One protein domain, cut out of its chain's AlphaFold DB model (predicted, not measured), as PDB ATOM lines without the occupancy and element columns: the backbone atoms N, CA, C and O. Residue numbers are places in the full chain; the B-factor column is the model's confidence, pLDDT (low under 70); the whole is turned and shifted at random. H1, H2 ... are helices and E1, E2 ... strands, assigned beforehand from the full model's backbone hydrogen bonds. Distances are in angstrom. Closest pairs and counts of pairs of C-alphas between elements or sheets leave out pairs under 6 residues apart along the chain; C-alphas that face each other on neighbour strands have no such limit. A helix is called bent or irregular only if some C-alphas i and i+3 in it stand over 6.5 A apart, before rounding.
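This is residues 36 to 170 of the 172 residues of an uncharacterized protein of Dyella soli (UniProt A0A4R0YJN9). A long, twisted antiparallel sheet of six strands is bent back on itself, with E3, E2 and E1 partly facing E5 and E6 across the hinge strand E4. H3 and H4 lie over one face, while the short helices H1 and H2 sit at one end of the sheet, H2 on the opposite face. The printed part has 135 residues, with four named helices and six named strands in the order H1 H2 E1 E2 E3 H3 H4 E4 E5 E6; the class is mixed, helices and strands. The sheet's order is E3 E2 E1 E4 E5 E6. The whole is compact, with a radius of gyration of the C-alphas of 16.1 A, yet elongated in outline, spanning 52 by 31 by 24 A.

The longest strand, E5, covers residues 142 to 158 and 35.0 A, and bends by 90 degrees at residue 153. E4, residues 125 to 139, measures 31.4 A and bends by 85 degrees at residue 129. E1, residues 50 to 58, measures 23.8 A and bends by 61 degrees at residue 53. E2 is residues 64 to 68, E3 residues 74 to 77, and E6 residues 164 to 169, ending at C-alpha 169 (148.052, -22.072, 223.923). H4, residues 100 to 113, measures 20.3 A, and H3, residues 80 to 90, 15.4 A. H1 is residues 36 to 40, beginning at C-alpha 36 (124.076, -13.789, 218.102), and H2 is residues 42 to 45.

The folded sheet holds two meanders, each strand the antiparallel neighbour of the one before: E1 E2 E3 and E4 E5 E6. In the hairpin E4 and E5, N 133 and O 149 are 2.8 A apart. Between the antiparallel neighbours E1 and E4, N 54 and O 130 are within hydrogen-bond range, 2.8 A apart. The hairpin E1 and E2 has N 55 and O 67 at 2.8 A, E2 and E3 have N 75 and O 66 at 2.8 A, and E5 and E6 have N 155 and O 168 at 2.8 A. H4 runs along the strands, at 11 degrees to E4 on the local plane, at a height over the sheet of 10.1 A; the closest C-alphas of H4 and E4 are those of Leu 104 and Tyr 126, 6.6 A. H3, on the same face, is near E5. H2 lies over E4, and H1 only grazes the sheet. Each O i to N i+4 pair is within hydrogen-bond range in H1, H3 and H4; H2 is too short for one.

The C-alphas farthest apart, those of Ser 44 and Gly 115, are 53.4 A apart. The printed part has no cut, and the link from H4 to E4 is long, 11 residues. Mean pLDDT of the printed part is 70.8; residues 69 to 101 and 111 to 125 are among those under 70.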
ATOM      1  N   ASP A  36     125.524 -13.611 217.938       84.50
ATOM      2  CA  ASP A  36     124.076 -13.789 218.102       84.50
ATOM      3  C   ASP A  36     123.303 -12.489 217.824       84.50
ATOM      4  O   ASP A  36     122.276 -12.490 217.139       84.50
ATOM      5  N   ILE A  37     123.839 -11.348 218.269       84.75
ATOM      6  CA  ILE A  37     123.276 -10.028 217.954       84.75
ATOM      7  C   ILE A  37     123.403  -9.750 216.457       84.75
ATOM      8  O   ILE A  37     122.453  -9.293 215.818       84.75
ATOM      9  N   TRP A  38     124.559 -10.050 215.875       85.38
ATOM     10  CA  TRP A  38     124.827  -9.759 214.474       85.38
ATOM     11  C   TRP A  38     123.951 -10.599 213.525       85.38
ATOM     12  O   TRP A  38     123.351 -10.069 212.589       85.38
ATOM     13  N   VAL A  39     123.761 -11.893 213.806       84.00
ATOM     14  CA  VAL A  39     122.922 -12.782 212.982       84.00
ATOM     15  C   VAL A  39     121.419 -12.501 213.128       84.00
ATOM     16  O   VAL A  39     120.631 -12.835 212.234       84.00
ATOM     17  N   SER A  40     120.996 -11.841 214.213       86.50
ATOM     18  CA  SER A  40     119.601 -11.406 214.378       86.50
ATOM     19  C   SER A  40     119.178 -10.362 213.330       86.50
ATOM     20  O   SER A  40     118.007 -10.309 212.962       86.50
ATOM     21  N   HIS A  41     120.142  -9.634 212.750       88.50
ATOM     22  CA  HIS A  41     119.944  -8.651 211.676       88.50
ATOM     23  C   HIS A  41     120.553  -9.106 210.335       88.50
ATOM     24  O   HIS A  41     120.920  -8.285 209.489       88.50
ATOM     25  N   ARG A  42     120.654 -10.428 210.129       85.38
ATOM     26  CA  ARG A  42     121.402 -11.082 209.037       85.38
ATOM     27  C   ARG A  42     121.192 -10.517 207.630       85.38
ATOM     28  O   ARG A  42     122.150 -10.426 206.871       85.38
ATOM     29  N   GLU A  43     119.973 -10.117 207.272       88.50
ATOM     30  CA  GLU A  43     119.671  -9.584 205.934       88.50
ATOM     31  C   GLU A  43     120.397  -8.263 205.645       88.50
ATOM     32  O   GLU A  43     120.859  -8.038 204.531       88.50
ATOM     33  N   SER A  44     120.567  -7.417 206.664       90.56
ATOM     34  CA  SER A  44     121.259  -6.127 206.536       90.56
ATOM     35  C   SER A  44     122.788  -6.247 206.502       90.56
ATOM     36  O   SER A  44     123.485  -5.273 206.211       90.56
ATOM     37  N   HIS A  45     123.313  -7.447 206.770       90.31
ATOM     38  CA  HIS A  45     124.740  -7.711 206.938       90.31
ATOM     39  C   HIS A  45     125.330  -8.655 205.880       90.31
ATOM     40  O   HIS A  45     126.474  -9.099 206.007       90.31
ATOM     41  N   ILE A  46     124.584  -8.952 204.813       89.31
ATOM     42  CA  ILE A  46     125.065  -9.798 203.714       89.31
ATOM     43  C   ILE A  46     126.353  -9.205 203.121       89.31
ATOM     44  O   ILE A  46     126.431  -8.020 202.797       89.31
ATOM     45  N   GLY A  47     127.380 -10.046 202.986       84.25
ATOM     46  CA  GLY A  47     128.685  -9.703 202.424       84.25
ATOM     47  C   GLY A  47     129.633  -8.949 203.364       84.25
ATOM     48  O   GLY A  47     130.818  -8.840 203.045       84.25
ATOM     49  N   GLN A  48     129.161  -8.470 204.520       89.12
ATOM     50  CA  GLN A  48     129.999  -7.767 205.495       89.12
ATOM     51  C   GLN A  48     130.869  -8.766 206.261       89.12
ATOM     52  O   GLN A  48     130.356  -9.708 206.864       89.12
ATOM     53  N   ARG A  49     132.190  -8.555 206.235       87.62
ATOM     54  CA  ARG A  49     133.147  -9.379 206.982       87.62
ATOM     55  C   ARG A  49     133.180  -8.949 208.440       87.62
ATOM     56  O   ARG A  49     133.255  -7.756 208.731       87.62
ATOM     57  N   VAL A  50     133.154  -9.921 209.339       89.25
ATOM     58  CA  VAL A  50     133.185  -9.723 210.789       89.25
ATOM     59  C   VAL A  50     134.094 -10.744 211.455       89.25
ATOM     60  O   VAL A  50     134.400 -11.793 210.881       89.25
ATOM     61  N   ARG A  51     134.514 -10.429 212.680       90.44
ATOM     62  CA  ARG A  51     135.236 -11.332 213.573       90.44
ATOM     63  C   ARG A  51     134.428 -11.621 214.826       90.44
ATOM     64  O   ARG A  51     133.785 -10.721 215.349       90.44
ATOM     65  N   PHE A  52     134.508 -12.838 215.335       88.06
ATOM     66  CA  PHE A  52     133.933 -13.199 216.630       88.06
ATOM     67  C   PHE A  52     134.697 -14.374 217.230       88.06
ATOM     68  O   PHE A  52     135.309 -15.165 216.508       88.06
ATOM     69  N   ASP A  53     134.650 -14.486 218.552       88.50
ATOM     70  CA  ASP A  53     135.234 -15.619 219.258       88.50
ATOM     71  C   ASP A  53     134.253 -16.787 219.296       88.50
ATOM     72  O   ASP A  53     133.040 -16.631 219.482       88.50
ATOM     73  N   ALA A  54     134.787 -17.985 219.111       84.31
ATOM     74  CA  ALA A  54     134.008 -19.199 219.021       84.31
ATOM     75  C   ALA A  54     134.751 -20.390 219.624       84.31
ATOM     76  O   ALA A  54     135.948 -20.366 219.905       84.31
ATOM     77  N   THR A  55     133.999 -21.456 219.852       81.25
ATOM     78  CA  THR A  55     134.515 -22.742 220.294       81.25
ATOM     79  C   THR A  55     134.248 -23.777 219.213       81.25
ATOM     80  O   THR A  55     133.093 -24.038 218.885       81.25
ATOM     81  N   LEU A  56     135.300 -24.414 218.708       79.88
ATOM     82  CA  LEU A  56     135.184 -25.641 217.927       79.88
ATOM     83  C   LEU A  56     135.182 -26.844 218.859       79.88
ATOM     84  O   LEU A  56     135.978 -26.921 219.800       79.88
ATOM     85  N   ARG A  57     134.309 -27.809 218.584       74.75
ATOM     86  CA  ARG A  57     134.292 -29.103 219.266       74.75
ATOM     87  C   ARG A  57     134.209 -30.218 218.240       74.75
ATOM     88  O   ARG A  57     133.301 -30.209 217.417       74.75
ATOM     89  N   THR A  58     135.099 -31.196 218.337       74.06
ATOM     90  CA  THR A  58     134.991 -32.450 217.583       74.06
ATOM     91  C   THR A  58     135.014 -33.643 218.529       74.06
ATOM     92  O   THR A  58     135.671 -33.622 219.574       74.06
ATOM     93  N   ASP A  59     134.285 -34.689 218.162       65.50
ATOM     94  CA  ASP A  59     134.361 -36.004 218.798       65.50
ATOM     95  C   ASP A  59     135.481 -36.881 218.211       65.50
ATOM     96  O   ASP A  59     135.669 -38.016 218.651       65.50
ATOM     97  N   GLY A  60     136.231 -36.356 217.234       61.09
ATOM     98  CA  GLY A  60     137.307 -37.079 216.567       61.09
ATOM     99  C   GLY A  60     136.805 -38.206 215.668       61.09
ATOM    100  O   GLY A  60     137.524 -39.188 215.488       61.09
ATOM    101  N   LYS A  61     135.577 -38.116 215.145       58.19
ATOM    102  CA  LYS A  61     135.028 -39.107 214.212       58.19
ATOM    103  C   LYS A  61     134.594 -38.475 212.902       58.19
ATOM    104  O   LYS A  61     135.172 -38.799 211.874       58.19
ATOM    105  N   GLU A  62     133.595 -37.597 212.941       51.47
ATOM    106  CA  GLU A  62     132.907 -37.169 211.709       51.47
ATOM    107  C   GLU A  62     132.466 -35.699 211.711       51.47
ATOM    108  O   GLU A  62     132.335 -35.110 210.641       51.47
ATOM    109  N   PHE A  63     132.268 -35.077 212.882       56.38
ATOM    110  CA  PHE A  63     131.660 -33.747 212.965       56.38
ATOM    111  C   PHE A  63     132.491 -32.766 213.793       56.38
ATOM    112  O   PHE A  63     133.029 -33.108 214.853       56.38
ATOM    113  N   THR A  64     132.535 -31.518 213.325       67.69
ATOM    114  CA  THR A  64     133.129 -30.389 214.040       67.69
ATOM    115  C   THR A  64     132.077 -29.296 214.194       67.69
ATOM    116  O   THR A  64     131.638 -28.686 213.230       67.69
ATOM    117  N   VAL A  65     131.646 -29.025 215.421       70.62
ATOM    118  CA  VAL A  65     130.669 -27.962 215.684       70.62
ATOM    119  C   VAL A  65     131.411 -26.684 216.042       70.62
ATOM    120  O   VAL A  65     132.170 -26.681 217.012       70.62
ATOM    121  N   LEU A  66     131.163 -25.604 215.297       72.00
ATOM    122  CA  LEU A  66     131.588 -24.256 215.655       72.00
ATOM    123  C   LEU A  66     130.448 -23.572 216.415       72.00
ATOM    124  O   LEU A  66     129.342 -23.420 215.906       72.00
ATOM    125  N   GLN A  67     130.699 -23.156 217.646       79.31
ATOM    126  CA  GLN A  67     129.713 -22.471 218.475       79.31
ATOM    127  C   GLN A  67     130.210 -21.075 218.824       79.31
ATOM    128  O   GLN A  67     131.319 -20.934 219.339       79.31
ATOM    129  N   ALA A  68     129.401 -20.050 218.570       75.81
ATOM    130  CA  ALA A  68     129.717 -18.704 219.023       75.81
ATOM    131  C   ALA A  68     129.561 -18.635 220.552       75.81
ATOM    132  O   ALA A  68     128.454 -18.730 221.074       75.81
ATOM    133  N   GLY A  69     130.676 -18.522 221.277       65.25
ATOM    134  CA  GLY A  69     130.688 -18.537 222.745       65.25
ATOM    135  C   GLY A  69     130.153 -19.822 223.405       65.25
ATOM    136  O   GLY A  69     129.842 -20.827 222.762       65.25
ATOM    137  N   GLU A  70     130.060 -19.815 224.739       57.34
ATOM    138  CA  GLU A  70     129.409 -20.896 225.489       57.34
ATOM    139  C   GLU A  70     127.890 -20.686 225.512       57.34
ATOM    140  O   GLU A  70     127.396 -19.762 226.148       57.34
ATOM    141  N   GLY A  71     127.140 -21.558 224.831       59.16
ATOM    142  CA  GLY A  71     125.672 -21.515 224.822       59.16
ATOM    143  C   GLY A  71     125.044 -20.633 223.737       59.16
ATOM    144  O   GLY A  71     123.821 -20.623 223.638       59.16
ATOM    145  N   GLY A  72     125.846 -19.954 222.911       60.00
ATOM    146  CA  GLY A  72     125.358 -19.156 221.784       60.00
ATOM    147  C   GLY A  72     125.043 -19.980 220.533       60.00
ATOM    148  O   GLY A  72     125.066 -21.223 220.553       60.00
ATOM    149  N   GLY A  73     124.734 -19.275 219.443       66.50
ATOM    150  CA  GLY A  73     124.359 -19.845 218.153       66.50
ATOM    151  C   GLY A  73     125.370 -20.862 217.613       66.50
ATOM    152  O   GLY A  73     126.587 -20.682 217.699       66.50
ATOM    153  N   GLN A  74     124.855 -21.957 217.049       65.50
ATOM    154  CA  GLN A  74     125.672 -23.002 216.432       65.50
ATOM    155  C   GLN A  74     125.819 -22.738 214.935       65.50
ATOM    156  O   GLN A  74     124.832 -22.621 214.210       65.50
ATOM    157  N   ILE A  75     127.063 -22.689 214.480       67.19
ATOM    158  CA  ILE A  75     127.435 -22.725 213.074       67.19
ATOM    159  C   ILE A  75     127.898 -24.155 212.818       67.19
ATOM    160  O   ILE A  75     128.970 -24.573 213.256       67.19
ATOM    161  N   LEU A  76     127.063 -24.946 212.150       60.53
ATOM    162  CA  LEU A  76     127.485 -26.284 211.766       60.53
ATOM    163  C   LEU A  76     128.558 -26.149 210.684       60.53
ATOM    164  O   LEU A  76     128.268 -25.685 209.582       60.53
ATOM    165  N   MET A  77     129.787 -26.539 211.014       61.78
ATOM    166  CA  MET A  77     130.838 -26.748 210.030       61.78
ATOM    167  C   MET A  77     130.865 -28.241 209.711       61.78
ATOM    168  O   MET A  77     131.013 -29.088 210.589       61.78
ATOM    169  N   THR A  78     130.635 -28.582 208.456       49.75
ATOM    170  CA  THR A  78     130.820 -29.946 207.969       49.75
ATOM    171  C   THR A  78     132.303 -30.221 207.715       49.75
ATOM    172  O   THR A  78     133.133 -29.321 207.851       49.75
ATOM    173  N   SER A  79     132.622 -31.496 207.476       53.09
ATOM    174  CA  SER A  79     133.965 -32.090 207.518       53.09
ATOM    175  C   SER A  79     135.074 -31.256 206.861       53.09
ATOM    176  O   SER A  79     134.831 -30.419 205.990       53.09
ATOM    177  N   ASP A  80     136.320 -31.545 207.253       54.91
ATOM    178  CA  ASP A  80     137.528 -30.926 206.689       54.91
ATOM    179  C   ASP A  80     137.494 -30.920 205.137       54.91
ATOM    180  O   ASP A  80     137.801 -29.900 204.526       54.91
ATOM    181  N   ASP A  81     136.965 -31.979 204.508       53.09
ATOM    182  CA  ASP A  81     136.803 -32.090 203.048       53.09
ATOM    183  C   ASP A  81     135.828 -31.061 202.436       53.09
ATOM    184  O   ASP A  81     136.066 -30.546 201.342       53.09
ATOM    185  N   GLU A  82     134.714 -30.742 203.107       50.38
ATOM    186  CA  GLU A  82     133.749 -29.747 202.611       50.38
ATOM    187  C   GLU A  82     134.268 -28.320 202.823       50.38
ATOM    188  O   GLU A  82     134.067 -27.445 201.973       50.38
ATOM    189  N   SER A  83     135.004 -28.104 203.916       53.06
ATOM    190  CA  SER A  83     135.730 -26.857 204.161       53.06
ATOM    191  C   SER A  83     136.801 -26.621 203.091       53.06
ATOM    192  O   SER A  83     136.880 -25.524 202.531       53.06
ATOM    193  N   ASP A  84     137.567 -27.652 202.734       59.44
ATOM    194  CA  ASP A  84     138.562 -27.594 201.662       59.44
ATOM    195  C   ASP A  84     137.903 -27.348 200.293       59.44
ATOM    196  O   ASP A  84     138.313 -26.443 199.558       59.44
ATOM    197  N   ALA A  85     136.808 -28.055 199.986       58.25
ATOM    198  CA  ALA A  85     136.046 -27.857 198.753       58.25
ATOM    199  C   ALA A  85     135.450 -26.440 198.637       58.25
ATOM    200  O   ALA A  85     135.418 -25.858 197.547       58.25
ATOM    201  N   TYR A  86     134.984 -25.851 199.745       50.38
ATOM    202  CA  TYR A  86     134.532 -24.459 199.784       50.38
ATOM    203  C   TYR A  86     135.689 -23.502 199.479       50.38
ATOM    204  O   TYR A  86     135.564 -22.625 198.620       50.38
ATOM    205  N   ARG A  87     136.838 -23.676 200.136       59.34
ATOM    206  CA  ARG A  87     138.012 -22.816 199.928       59.34
ATOM    207  C   ARG A  87     138.499 -22.849 198.487       59.34
ATOM    208  O   ARG A  87     138.788 -21.789 197.930       59.34
ATOM    209  N   GLU A  88     138.527 -24.034 197.881       65.44
ATOM    210  CA  GLU A  88     138.856 -24.215 196.468       65.44
ATOM    211  C   GLU A  88     137.845 -23.488 195.570       65.44
ATOM    212  O   GLU A  88     138.230 -22.663 194.735       65.44
ATOM    213  N   ARG A  89     136.542 -23.713 195.795       61.44
ATOM    214  CA  ARG A  89     135.455 -23.085 195.025       61.44
ATOM    215  C   ARG A  89     135.510 -21.558 195.070       61.44
ATOM    216  O   ARG A  89     135.246 -20.904 194.061       61.44
ATOM    217  N   TRP A  90     135.868 -20.991 196.218       53.03
ATOM    218  CA  TRP A  90     135.843 -19.549 196.464       53.03
ATOM    219  C   TRP A  90     137.219 -18.877 196.401       53.03
ATOM    220  O   TRP A  90     137.323 -17.677 196.660       53.03
ATOM    221  N   LYS A  91     138.269 -19.615 196.009       60.09
ATOM    222  CA  LYS A  91     139.660 -19.131 195.906       60.09
ATOM    223  C   LYS A  91     140.129 -18.415 197.176       60.09
ATOM    224  O   LYS A  91     140.823 -17.396 197.112       60.09
ATOM    225  N   VAL A  92     139.714 -18.926 198.334       50.75
ATOM    226  CA  VAL A  92     140.115 -18.382 199.634       50.75
ATOM    227  C   VAL A  92     141.627 -18.598 199.784       50.75
ATOM    228  O   VAL A  92     142.092 -19.710 199.527       50.75
ATOM    229  N   PRO A  93     142.421 -17.572 200.156       50.25
ATOM    230  CA  PRO A  93     143.864 -17.713 200.317       50.25
ATOM    231  C   PRO A  93     144.226 -18.890 201.222       50.25
ATOM    232  O   PRO A  93     143.534 -19.158 202.205       50.25
ATOM    233  N   ASP A  94     145.331 -19.564 200.910       44.88
ATOM    234  CA  ASP A  94     145.809 -20.723 201.660       44.88
ATOM    235  C   ASP A  94     146.411 -20.284 203.007       44.88
ATOM    236  O   ASP A  94     147.620 -20.160 203.193       44.88
ATOM    237  N   ARG A  95     145.536 -19.896 203.938       48.34
ATOM    238  CA  ARG A  95     145.856 -19.645 205.341       48.34
ATOM    239  C   ARG A  95     145.500 -20.890 206.134       48.34
ATOM    240  O   ARG A  95     144.430 -21.468 205.937       48.34
ATOM    241  N   PHE A  96     146.422 -21.343 206.972       43.25
ATOM    242  CA  PHE A  96     146.252 -22.551 207.763       43.25
ATOM    243  C   PHE A  96     145.041 -22.400 208.687       43.25
ATOM    244  O   PHE A  96     145.110 -21.712 209.699       43.25
ATOM    245  N   VAL A  97     143.947 -23.064 208.329       50.84
ATOM    246  CA  VAL A  97     142.891 -23.408 209.270       50.84
ATOM    247  C   VAL A  97     143.248 -24.830 209.683       50.84
ATOM    248  O   VAL A  97     143.132 -25.720 208.839       50.84
ATOM    249  N   PRO A  98     143.806 -25.070 210.881       49.19
ATOM    250  CA  PRO A  98     144.094 -26.430 211.302       49.19
ATOM    251  C   PRO A  98     142.792 -27.224 211.245       49.19
ATOM    252  O   PRO A  98     141.900 -26.975 212.054       49.19
ATOM    253  N   GLY A  99     142.689 -28.163 210.298       61.97
ATOM    254  CA  GLY A  99     141.630 -29.167 210.307       61.97
ATOM    255  C   GLY A  99     141.588 -29.774 211.702       61.97
ATOM    256  O   GLY A  99     142.604 -30.292 212.189       61.97
ATOM    257  N   THR A 100     140.458 -29.612 212.391       68.12
ATOM    258  CA  THR A 100     140.333 -29.912 213.823       68.12
ATOM    259  C   THR A 100     140.713 -31.373 214.097       68.12
ATOM    260  O   THR A 100     141.293 -31.681 215.140       68.12
ATOM    261  N   TYR A 101     140.478 -32.264 213.125       68.25
ATOM    262  CA  TYR A 101     140.852 -33.675 213.181       68.25
ATOM    263  C   TYR A 101     142.366 -33.917 213.068       68.25
ATOM    264  O   TYR A 101     142.951 -34.679 213.843       68.25
ATOM    265  N   LYS A 102     143.034 -33.251 212.120       70.00
ATOM    266  CA  LYS A 102     144.489 -33.360 211.939       70.00
ATOM    267  C   LYS A 102     145.244 -32.826 213.156       70.00
ATOM    268  O   LYS A 102     146.220 -33.441 213.588       70.00
ATOM    269  N   ASP A 103     144.780 -31.711 213.717       72.38
ATOM    270  CA  ASP A 103     145.349 -31.138 214.936       72.38
ATOM    271  C   ASP A 103     145.134 -32.073 216.138       72.38
ATOM    272  O   ASP A 103     146.097 -32.403 216.830       72.38
ATOM    273  N   LEU A 104     143.925 -32.628 216.313       75.44
ATOM    274  CA  LEU A 104     143.642 -33.654 217.326       75.44
ATOM    275  C   LEU A 104     144.626 -34.832 217.253       75.44
ATOM    276  O   LEU A 104     145.264 -35.163 218.255       75.44
ATOM    277  N   ASN A 105     144.784 -35.444 216.077       74.00
ATOM    278  CA  ASN A 105     145.688 -36.583 215.903       74.00
ATOM    279  C   ASN A 105     147.142 -36.212 216.216       74.00
ATOM    280  O   ASN A 105     147.830 -36.956 216.912       74.00
ATOM    281  N   SER A 106     147.592 -35.026 215.793       75.75
ATOM    282  CA  SER A 106     148.935 -34.539 216.122       75.75
ATOM    283  C   SER A 106     149.149 -34.399 217.634       75.75
ATOM    284  O   SER A 106     150.205 -34.778 218.145       75.75
ATOM    285  N   LYS A 107     148.150 -33.902 218.375       76.31
ATOM    286  CA  LYS A 107     148.223 -33.775 219.840       76.31
ATOM    287  C   LYS A 107     148.185 -35.125 220.555       76.31
ATOM    288  O   LYS A 107     148.895 -35.303 221.545       76.31
ATOM    289  N   ILE A 108     147.402 -36.084 220.059       72.12
ATOM    290  CA  ILE A 108     147.402 -37.463 220.573       72.12
ATOM    291  C   ILE A 108     148.786 -38.097 220.390       72.12
ATOM    292  O   ILE A 108     149.333 -38.663 221.340       72.12
ATOM    293  N   ASP A 109     149.380 -37.950 219.204       74.25
ATOM    294  CA  ASP A 109     150.715 -38.474 218.906       74.25
ATOM    295  C   ASP A 109     151.796 -37.849 219.798       74.25
ATOM    296  O   ASP A 109     152.685 -38.559 220.275       74.25
ATOM    297  N   GLN A 110     151.719 -36.537 220.059       72.50
ATOM    298  CA  GLN A 110     152.630 -35.834 220.972       72.50
ATOM    299  C   GLN A 110     152.576 -36.433 222.383       72.50
ATOM    300  O   GLN A 110     153.606 -36.833 222.923       72.50
ATOM    301  N   LEU A 111     151.377 -36.618 222.940       69.12
ATOM    302  CA  LEU A 111     151.209 -37.226 224.263       69.12
ATOM    303  C   LEU A 111     151.722 -38.670 224.321       69.12
ATOM    304  O   LEU A 111     152.339 -39.074 225.310       69.12
ATOM    305  N   GLY A 112     151.515 -39.435 223.244       64.75
ATOM    306  CA  GLY A 112     152.039 -40.791 223.110       64.75
ATOM    307  C   GLY A 112     153.571 -40.858 223.149       64.75
ATOM    308  O   GLY A 112     154.116 -41.809 223.714       64.75
ATOM    309  N   ARG A 113     154.265 -39.851 222.598       63.69
ATOM    310  CA  ARG A 113     155.737 -39.733 222.636       63.69
ATOM    311  C   ARG A 113     156.261 -39.297 224.005       63.69
ATOM    312  O   ARG A 113     157.309 -39.783 224.417       63.69
ATOM    313  N   ASP A 114     155.500 -38.494 224.742       63.16
ATOM    314  CA  ASP A 114     155.862 -37.987 226.077       63.16
ATOM    315  C   ASP A 114     155.666 -39.020 227.209       63.16
ATOM    316  O   ASP A 114     155.666 -38.687 228.396       63.16
ATOM    317  N   GLY A 115     155.452 -40.296 226.871       54.59
ATOM    318  CA  GLY A 115     155.259 -41.386 227.835       54.59
ATOM    319  C   GLY A 115     153.882 -41.403 228.510       54.59
ATOM    320  O   GLY A 115     153.561 -42.350 229.233       54.59
ATOM    321  N   ARG A 116     153.021 -40.415 228.238       57.69
ATOM    322  CA  ARG A 116     151.614 -40.391 228.656       57.69
ATOM    323  C   ARG A 116     150.772 -41.043 227.565       57.69
ATOM    324  O   ARG A 116     150.157 -40.363 226.752       57.69
ATOM    325  N   ARG A 117     150.736 -42.377 227.534       53.81
ATOM    326  CA  ARG A 117     149.890 -43.139 226.598       53.81
ATOM    327  C   ARG A 117     148.396 -42.897 226.889       53.81
ATOM    328  O   ARG A 117     147.732 -43.727 227.503       53.81
ATOM    329  N   LEU A 118     147.854 -41.762 226.452       55.91
ATOM    330  CA  LEU A 118     146.416 -41.585 226.303       55.91
ATOM    331  C   LEU A 118     146.013 -42.339 225.042       55.91
ATOM    332  O   LEU A 118     146.448 -42.005 223.942       55.91
ATOM    333  N   GLN A 119     145.231 -43.405 225.195       52.44
ATOM    334  CA  GLN A 119     144.671 -44.072 224.027       52.44
ATOM    335  C   GLN A 119     143.536 -43.199 223.460       52.44
ATOM    336  O   GLN A 119     142.717 -42.725 224.253       52.44
ATOM    337  N   PRO A 120     143.426 -43.019 222.128       47.75
ATOM    338  CA  PRO A 120     142.339 -42.277 221.475       47.75
ATOM    339  C   PRO A 120     140.921 -42.513 222.046       47.75
ATOM    340  O   PRO A 120     140.211 -41.531 222.250       47.75
ATOM    341  N   PRO A 121     140.498 -43.747 222.419       48.84
ATOM    342  CA  PRO A 121     139.178 -43.993 223.026       48.84
ATOM    343  C   PRO A 121     138.951 -43.367 224.415       48.84
ATOM    344  O   PRO A 121     137.854 -43.477 224.956       48.84
ATOM    345  N   THR A 122     139.960 -42.730 225.016       55.47
ATOM    346  CA  THR A 122     139.834 -42.030 226.306       55.47
ATOM    347  C   THR A 122     139.579 -40.534 226.167       55.47
ATOM    348  O   THR A 122     139.407 -39.868 227.178       55.47
ATOM    349  N   ILE A 123     139.517 -39.986 224.956       58.22
ATOM    350  CA  ILE A 123     139.194 -38.573 224.743       58.22
ATOM    351  C   ILE A 123     137.707 -38.476 224.419       58.22
ATOM    352  O   ILE A 123     137.209 -39.145 223.519       58.22
ATOM    353  N   ARG A 124     136.981 -37.665 225.193       61.44
ATOM    354  CA  ARG A 124     135.542 -37.458 225.008       61.44
ATOM    355  C   ARG A 124     135.287 -36.493 223.859       61.44
ATOM    356  O   ARG A 124     134.477 -36.802 222.998       61.44
ATOM    357  N   TYR A 125     135.978 -35.349 223.875       69.06
ATOM    358  CA  TYR A 125     135.925 -34.321 222.834       69.06
ATOM    359  C   TYR A 125     137.247 -33.539 222.788       69.06
ATOM    360  O   TYR A 125     137.886 -33.319 223.825       69.06
ATOM    361  N   TYR A 126     137.625 -33.081 221.598       76.31
ATOM    362  CA  TYR A 126     138.663 -32.074 221.395       76.31
ATOM    363  C   TYR A 126     138.004 -30.706 221.245       76.31
ATOM    364  O   TYR A 126     137.091 -30.545 220.434       76.31
ATOM    365  N   ARG A 127     138.427 -29.741 222.064       81.69
ATOM    366  CA  ARG A 127     137.884 -28.378 222.087       81.69
ATOM    367  C   ARG A 127     138.967 -27.407 221.643       81.69
ATOM    368  O   ARG A 127     140.044 -27.426 222.224       81.69
ATOM    369  N   GLN A 128     138.674 -26.529 220.694       82.81
ATOM    370  CA  GLN A 128     139.532 -25.392 220.363       82.81
ATOM    371  C   GLN A 128     138.770 -24.096 220.639       82.81
ATOM    372  O   GLN A 128     137.597 -23.981 220.285       82.81
ATOM    373  N   GLU A 129     139.417 -23.133 221.283       83.94
ATOM    374  CA  GLU A 129     138.966 -21.741 221.285       83.94
ATOM    375  C   GLU A 129     139.604 -21.056 220.085       83.94
ATOM    376  O   GLU A 129     140.816 -21.150 219.866       83.94
ATOM    377  N   VAL A 130     138.770 -20.406 219.286       83.62
ATOM    378  CA  VAL A 130     139.162 -19.821 218.014       83.62
ATOM    379  C   VAL A 130     138.605 -18.413 217.890       83.62
ATOM    380  O   VAL A 130     137.513 -18.124 218.378       83.62
ATOM    381  N   THR A 131     139.316 -17.559 217.170       85.38
ATOM    382  CA  THR A 131     138.737 -16.340 216.611       85.38
ATOM    383  C   THR A 131     138.429 -16.609 215.145       85.38
ATOM    384  O   THR A 131     139.310 -16.985 214.367       85.38
ATOM    385  N   VAL A 132     137.169 -16.429 214.766       85.19
ATOM    386  CA  VAL A 132     136.652 -16.707 213.424       85.19
ATOM    387  C   VAL A 132     136.486 -15.403 212.668       85.19
ATOM    388  O   VAL A 132     136.042 -14.404 213.227       85.19
ATOM    389  N   CYS A 133     136.821 -15.425 211.386       84.62
ATOM    390  CA  CYS A 133     136.557 -14.374 210.418       84.62
ATOM    391  C   CYS A 133     135.595 -14.917 209.364       84.62
ATOM    392  O   CYS A 133     135.848 -15.968 208.773       84.62
ATOM    393  N   GLY A 134     134.507 -14.211 209.086       85.12
ATOM    394  CA  GLY A 134     133.548 -14.662 208.085       85.12
ATOM    395  C   GLY A 134     132.484 -13.631 207.765       85.12
ATOM    396  O   GLY A 134     132.586 -12.473 208.170       85.12
ATOM    397  N   ARG A 135     131.463 -14.047 207.017       87.00
ATOM    398  CA  ARG A 135     130.368 -13.184 206.554       87.00
ATOM    399  C   ARG A 135     129.116 -13.982 206.236       87.00
ATOM    400  O   ARG A 135     129.186 -15.168 205.928       87.00
ATOM    401  N   ILE A 136     127.969 -13.313 206.216       85.19
ATOM    402  CA  ILE A 136     126.747 -13.905 205.671       85.19
ATOM    403  C   ILE A 136     126.807 -13.838 204.150       85.19
ATOM    404  O   ILE A 136     127.098 -12.788 203.576       85.19
ATOM    405  N   VAL A 137     126.493 -14.950 203.501       84.50
ATOM    406  CA  VAL A 137     126.326 -15.060 202.053       84.50
ATOM    407  C   VAL A 137     124.904 -15.504 201.739       84.50
ATOM    408  O   VAL A 137     124.269 -16.193 202.538       84.50
ATOM    409  N   ASN A 138     124.405 -15.094 200.579       84.75
ATOM    410  CA  ASN A 138     123.176 -15.625 200.010       84.75
ATOM    411  C   ASN A 138     123.568 -16.649 198.941       84.75
ATOM    412  O   ASN A 138     124.203 -16.284 197.953       84.75
ATOM    413  N   ASP A 139     123.235 -17.910 199.187       80.56
ATOM    414  CA  ASP A 139     123.513 -19.045 198.312       80.56
ATOM    415  C   ASP A 139     122.172 -19.660 197.898       80.56
ATOM    416  O   ASP A 139     121.490 -20.276 198.717       80.56
ATOM    417  N   ASP A 140     121.750 -19.399 196.660       85.81
ATOM    418  CA  ASP A 140     120.462 -19.831 196.096       85.81
ATOM    419  C   ASP A 140     119.228 -19.495 196.961       85.81
ATOM    420  O   ASP A 140     118.295 -20.284 197.109       85.81
ATOM    421  N   GLY A 141     119.205 -18.295 197.550       83.00
ATOM    422  CA  GLY A 141     118.098 -17.824 198.392       83.00
ATOM    423  C   GLY A 141     118.192 -18.266 199.853       83.00
ATOM    424  O   GLY A 141     117.353 -17.868 200.663       83.00
ATOM    425  N   LEU A 142     119.216 -19.041 200.219       81.81
ATOM    426  CA  LEU A 142     119.498 -19.434 201.595       81.81
ATOM    427  C   LEU A 142     120.632 -18.582 202.166       81.81
ATOM    428  O   LEU A 142     121.734 -18.524 201.620       81.81
ATOM    429  N   LEU A 143     120.372 -17.943 203.307       78.56
ATOM    430  CA  LEU A 143     121.408 -17.232 204.049       78.56
ATOM    431  C   LEU A 143     122.279 -18.232 204.810       78.56
ATOM    432  O   LEU A 143     121.782 -18.996 205.637       78.56
ATOM    433  N   LYS A 144     123.583 -18.194 204.544       81.12
ATOM    434  CA  LYS A 144     124.596 -19.039 205.185       81.12
ATOM    435  C   LYS A 144     125.696 -18.167 205.770       81.12
ATOM    436  O   LYS A 144     125.953 -17.078 205.262       81.12
ATOM    437  N   PHE A 145     126.367 -18.643 206.814       80.19
ATOM    438  CA  PHE A 145     127.589 -18.009 207.301       80.19
ATOM    439  C   PHE A 145     128.804 -18.683 206.658       80.19
ATOM    440  O   PHE A 145     129.040 -19.869 206.865       80.19
ATOM    441  N   ALA A 146     129.553 -17.928 205.862       81.00
ATOM    442  CA  ALA A 146     130.797 -18.357 205.246       81.00
ATOM    443  C   ALA A 146     131.979 -18.008 206.155       81.00
ATOM    444  O   ALA A 146     132.187 -16.837 206.479       81.00
ATOM    445  N   VAL A 147     132.764 -19.016 206.533       80.44
ATOM    446  CA  VAL A 147     134.025 -18.827 207.256       80.44
ATOM    447  C   VAL A 147     135.121 -18.507 206.239       80.44
ATOM    448  O   VAL A 147     135.438 -19.326 205.382       80.44
ATOM    449  N   ASP A 148     135.678 -17.299 206.318       77.25
ATOM    450  CA  ASP A 148     136.747 -16.829 205.430       77.25
ATOM    451  C   ASP A 148     138.145 -17.176 205.976       77.25
ATOM    452  O   ASP A 148     139.068 -17.413 205.199       77.25
ATOM    453  N   ASP A 149     138.332 -17.108 207.298       76.56
ATOM    454  CA  ASP A 149     139.619 -17.318 207.976       76.56
ATOM    455  C   ASP A 149     139.380 -17.696 209.450       76.56
ATOM    456  O   ASP A 149     138.337 -17.360 210.019       76.56
ATOM    457  N   MET A 150     140.336 -18.362 210.100       79.25
ATOM    458  CA  MET A 150     140.223 -18.728 211.519       79.25
ATOM    459  C   MET A 150     141.592 -18.859 212.191       79.25
ATOM    460  O   MET A 150     142.518 -19.417 211.612       79.25
ATOM    461  N   ILE A 151     141.699 -18.387 213.434       79.31
ATOM    462  CA  ILE A 151     142.893 -18.542 214.274       79.31
ATOM    463  C   ILE A 151     142.543 -19.350 215.515       79.31
ATOM    464  O   ILE A 151     141.607 -19.009 216.232       79.31
ATOM    465  N   THR A 152     143.346 -20.373 215.805       79.88
ATOM    466  CA  THR A 152     143.310 -21.069 217.093       79.88
ATOM    467  C   THR A 152     144.015 -20.246 218.158       79.88
ATOM    468  O   THR A 152     145.194 -19.937 218.023       79.88
ATOM    469  N   VAL A 153     143.288 -19.924 219.225       81.00
ATOM    470  CA  VAL A 153     143.805 -19.242 220.418       81.00
ATOM    471  C   VAL A 153     144.309 -20.276 221.421       81.00
ATOM    472  O   VAL A 153     145.433 -20.202 221.921       81.00
ATOM    473  N   SER A 154     143.490 -21.288 221.695       79.75
ATOM    474  CA  SER A 154     143.823 -22.360 222.627       79.75
ATOM    475  C   SER A 154     143.164 -23.672 222.208       79.75
ATOM    476  O   SER A 154     142.185 -23.690 221.457       79.75
ATOM    477  N   SER A 155     143.693 -24.795 222.680       81.75
ATOM    478  CA  SER A 155     143.059 -26.093 222.501       81.75
ATOM    479  C   SER A 155     143.197 -27.006 223.711       81.75
ATOM    480  O   SER A 155     144.161 -26.943 224.476       81.75
ATOM    481  N   TYR A 156     142.201 -27.873 223.885       79.81
ATOM    482  CA  TYR A 156     142.033 -28.724 225.050       79.81
ATOM    483  C   TYR A 156     141.634 -30.133 224.639       79.81
ATOM    484  O   TYR A 156     140.693 -30.341 223.869       79.81
ATOM    485  N   LEU A 157     142.289 -31.109 225.255       78.31
ATOM    486  CA  LEU A 157     141.836 -32.495 225.236       78.31
ATOM    487  C   LEU A 157     140.971 -32.736 226.472       78.31
ATOM    488  O   LEU A 157     141.448 -32.572 227.596       78.31
ATOM    489  N   ILE A 158     139.705 -33.105 226.276       72.50
ATOM    490  CA  ILE A 158     138.753 -33.326 227.370       72.50
ATOM    491  C   ILE A 158     138.513 -34.825 227.563       72.50
ATOM    492  O   ILE A 158     138.151 -35.540 226.629       72.50
ATOM    493  N   MET A 159     138.686 -35.296 228.796       71.38
ATOM    494  CA  MET A 159     138.475 -36.690 229.203       71.38
ATOM    495  C   MET A 159     136.982 -36.992 229.458       71.38
ATOM    496  O   MET A 159     136.173 -36.070 229.597       71.38
ATOM    497  N   PRO A 160     136.564 -38.269 229.593       65.94
ATOM    498  CA  PRO A 160     135.159 -38.647 229.743       65.94
ATOM    499  C   PRO A 160     134.549 -38.113 231.041       65.94
ATOM    500  O   PRO A 160     133.376 -37.739 231.066       65.94
ATOM    501  N   ASN A 161     135.379 -37.988 232.081       68.00
ATOM    502  CA  ASN A 161     135.045 -37.392 233.375       68.00
ATOM    503  C   ASN A 161     134.952 -35.851 233.357       68.00
ATOM    504  O   ASN A 161     134.675 -35.264 234.396       68.00
ATOM    505  N   GLY A 162     135.182 -35.196 232.213       64.06
ATOM    506  CA  GLY A 162     135.120 -33.738 232.062       64.06
ATOM    507  C   GLY A 162     136.416 -32.998 232.408       64.06
ATOM    508  O   GLY A 162     136.495 -31.791 232.191       64.06
ATOM    509  N   ASN A 163     137.448 -33.695 232.889       69.88
ATOM    510  CA  ASN A 163     138.730 -33.072 233.207       69.88
ATOM    511  C   ASN A 163     139.526 -32.753 231.933       69.88
ATOM    512  O   ASN A 163     139.511 -33.515 230.960       69.88
ATOM    513  N   ARG A 164     140.277 -31.646 231.963       72.19
ATOM    514  CA  ARG A 164     141.254 -31.299 230.922       72.19
ATOM    515  C   ARG A 164     142.468 -32.221 231.054       72.19
ATOM    516  O   ARG A 164     143.137 -32.208 232.082       72.19
ATOM    517  N   ALA A 165     142.747 -33.021 230.028       63.28
ATOM    518  CA  ALA A 165     143.958 -33.841 229.955       63.28
ATOM    519  C   ALA A 165     145.196 -33.009 229.598       63.28
ATOM    520  O   ALA A 165     146.297 -33.315 230.054       63.28
ATOM    521  N   ALA A 166     145.008 -31.982 228.770       67.12
ATOM    522  CA  ALA A 166     146.050 -31.064 228.332       67.12
ATOM    523  C   ALA A 166     145.431 -29.746 227.847       67.12
ATOM    524  O   ALA A 166     144.292 -29.734 227.372       67.12
ATOM    525  N   GLU A 167     146.206 -28.668 227.954       76.56
ATOM    526  CA  GLU A 167     145.918 -27.334 227.421       76.56
ATOM    527  C   GLU A 167     147.108 -26.896 226.565       76.56
ATOM    528  O   GLU A 167     148.258 -27.008 226.993       76.56
ATOM    529  N   TYR A 168     146.824 -26.409 225.360       70.12
ATOM    530  CA  TYR A 168     147.808 -25.871 224.430       70.12
ATOM    531  C   TYR A 168     147.395 -24.446 224.076       70.12
ATOM    532  O   TYR A 168     146.283 -24.232 223.601       70.12
ATOM    533  N   ARG A 169     148.274 -23.471 224.306       71.31
ATOM    534  CA  ARG A 169     148.052 -22.072 223.923       71.31
ATOM    535  C   ARG A 169     148.886 -21.739 222.699       71.31
ATOM    536  O   ARG A 169     149.998 -22.248 222.560       71.31
ATOM    537  N   PHE A 170     148.340 -20.910 221.822       60.31
ATOM    538  CA  PHE A 170     149.001 -20.466 220.604       60.31
ATOM    539  C   PHE A 170     149.167 -18.944 220.656       60.31
ATOM    540  O   PHE A 170     148.201 -18.239 220.937       60.31
TER     541      PHE A 170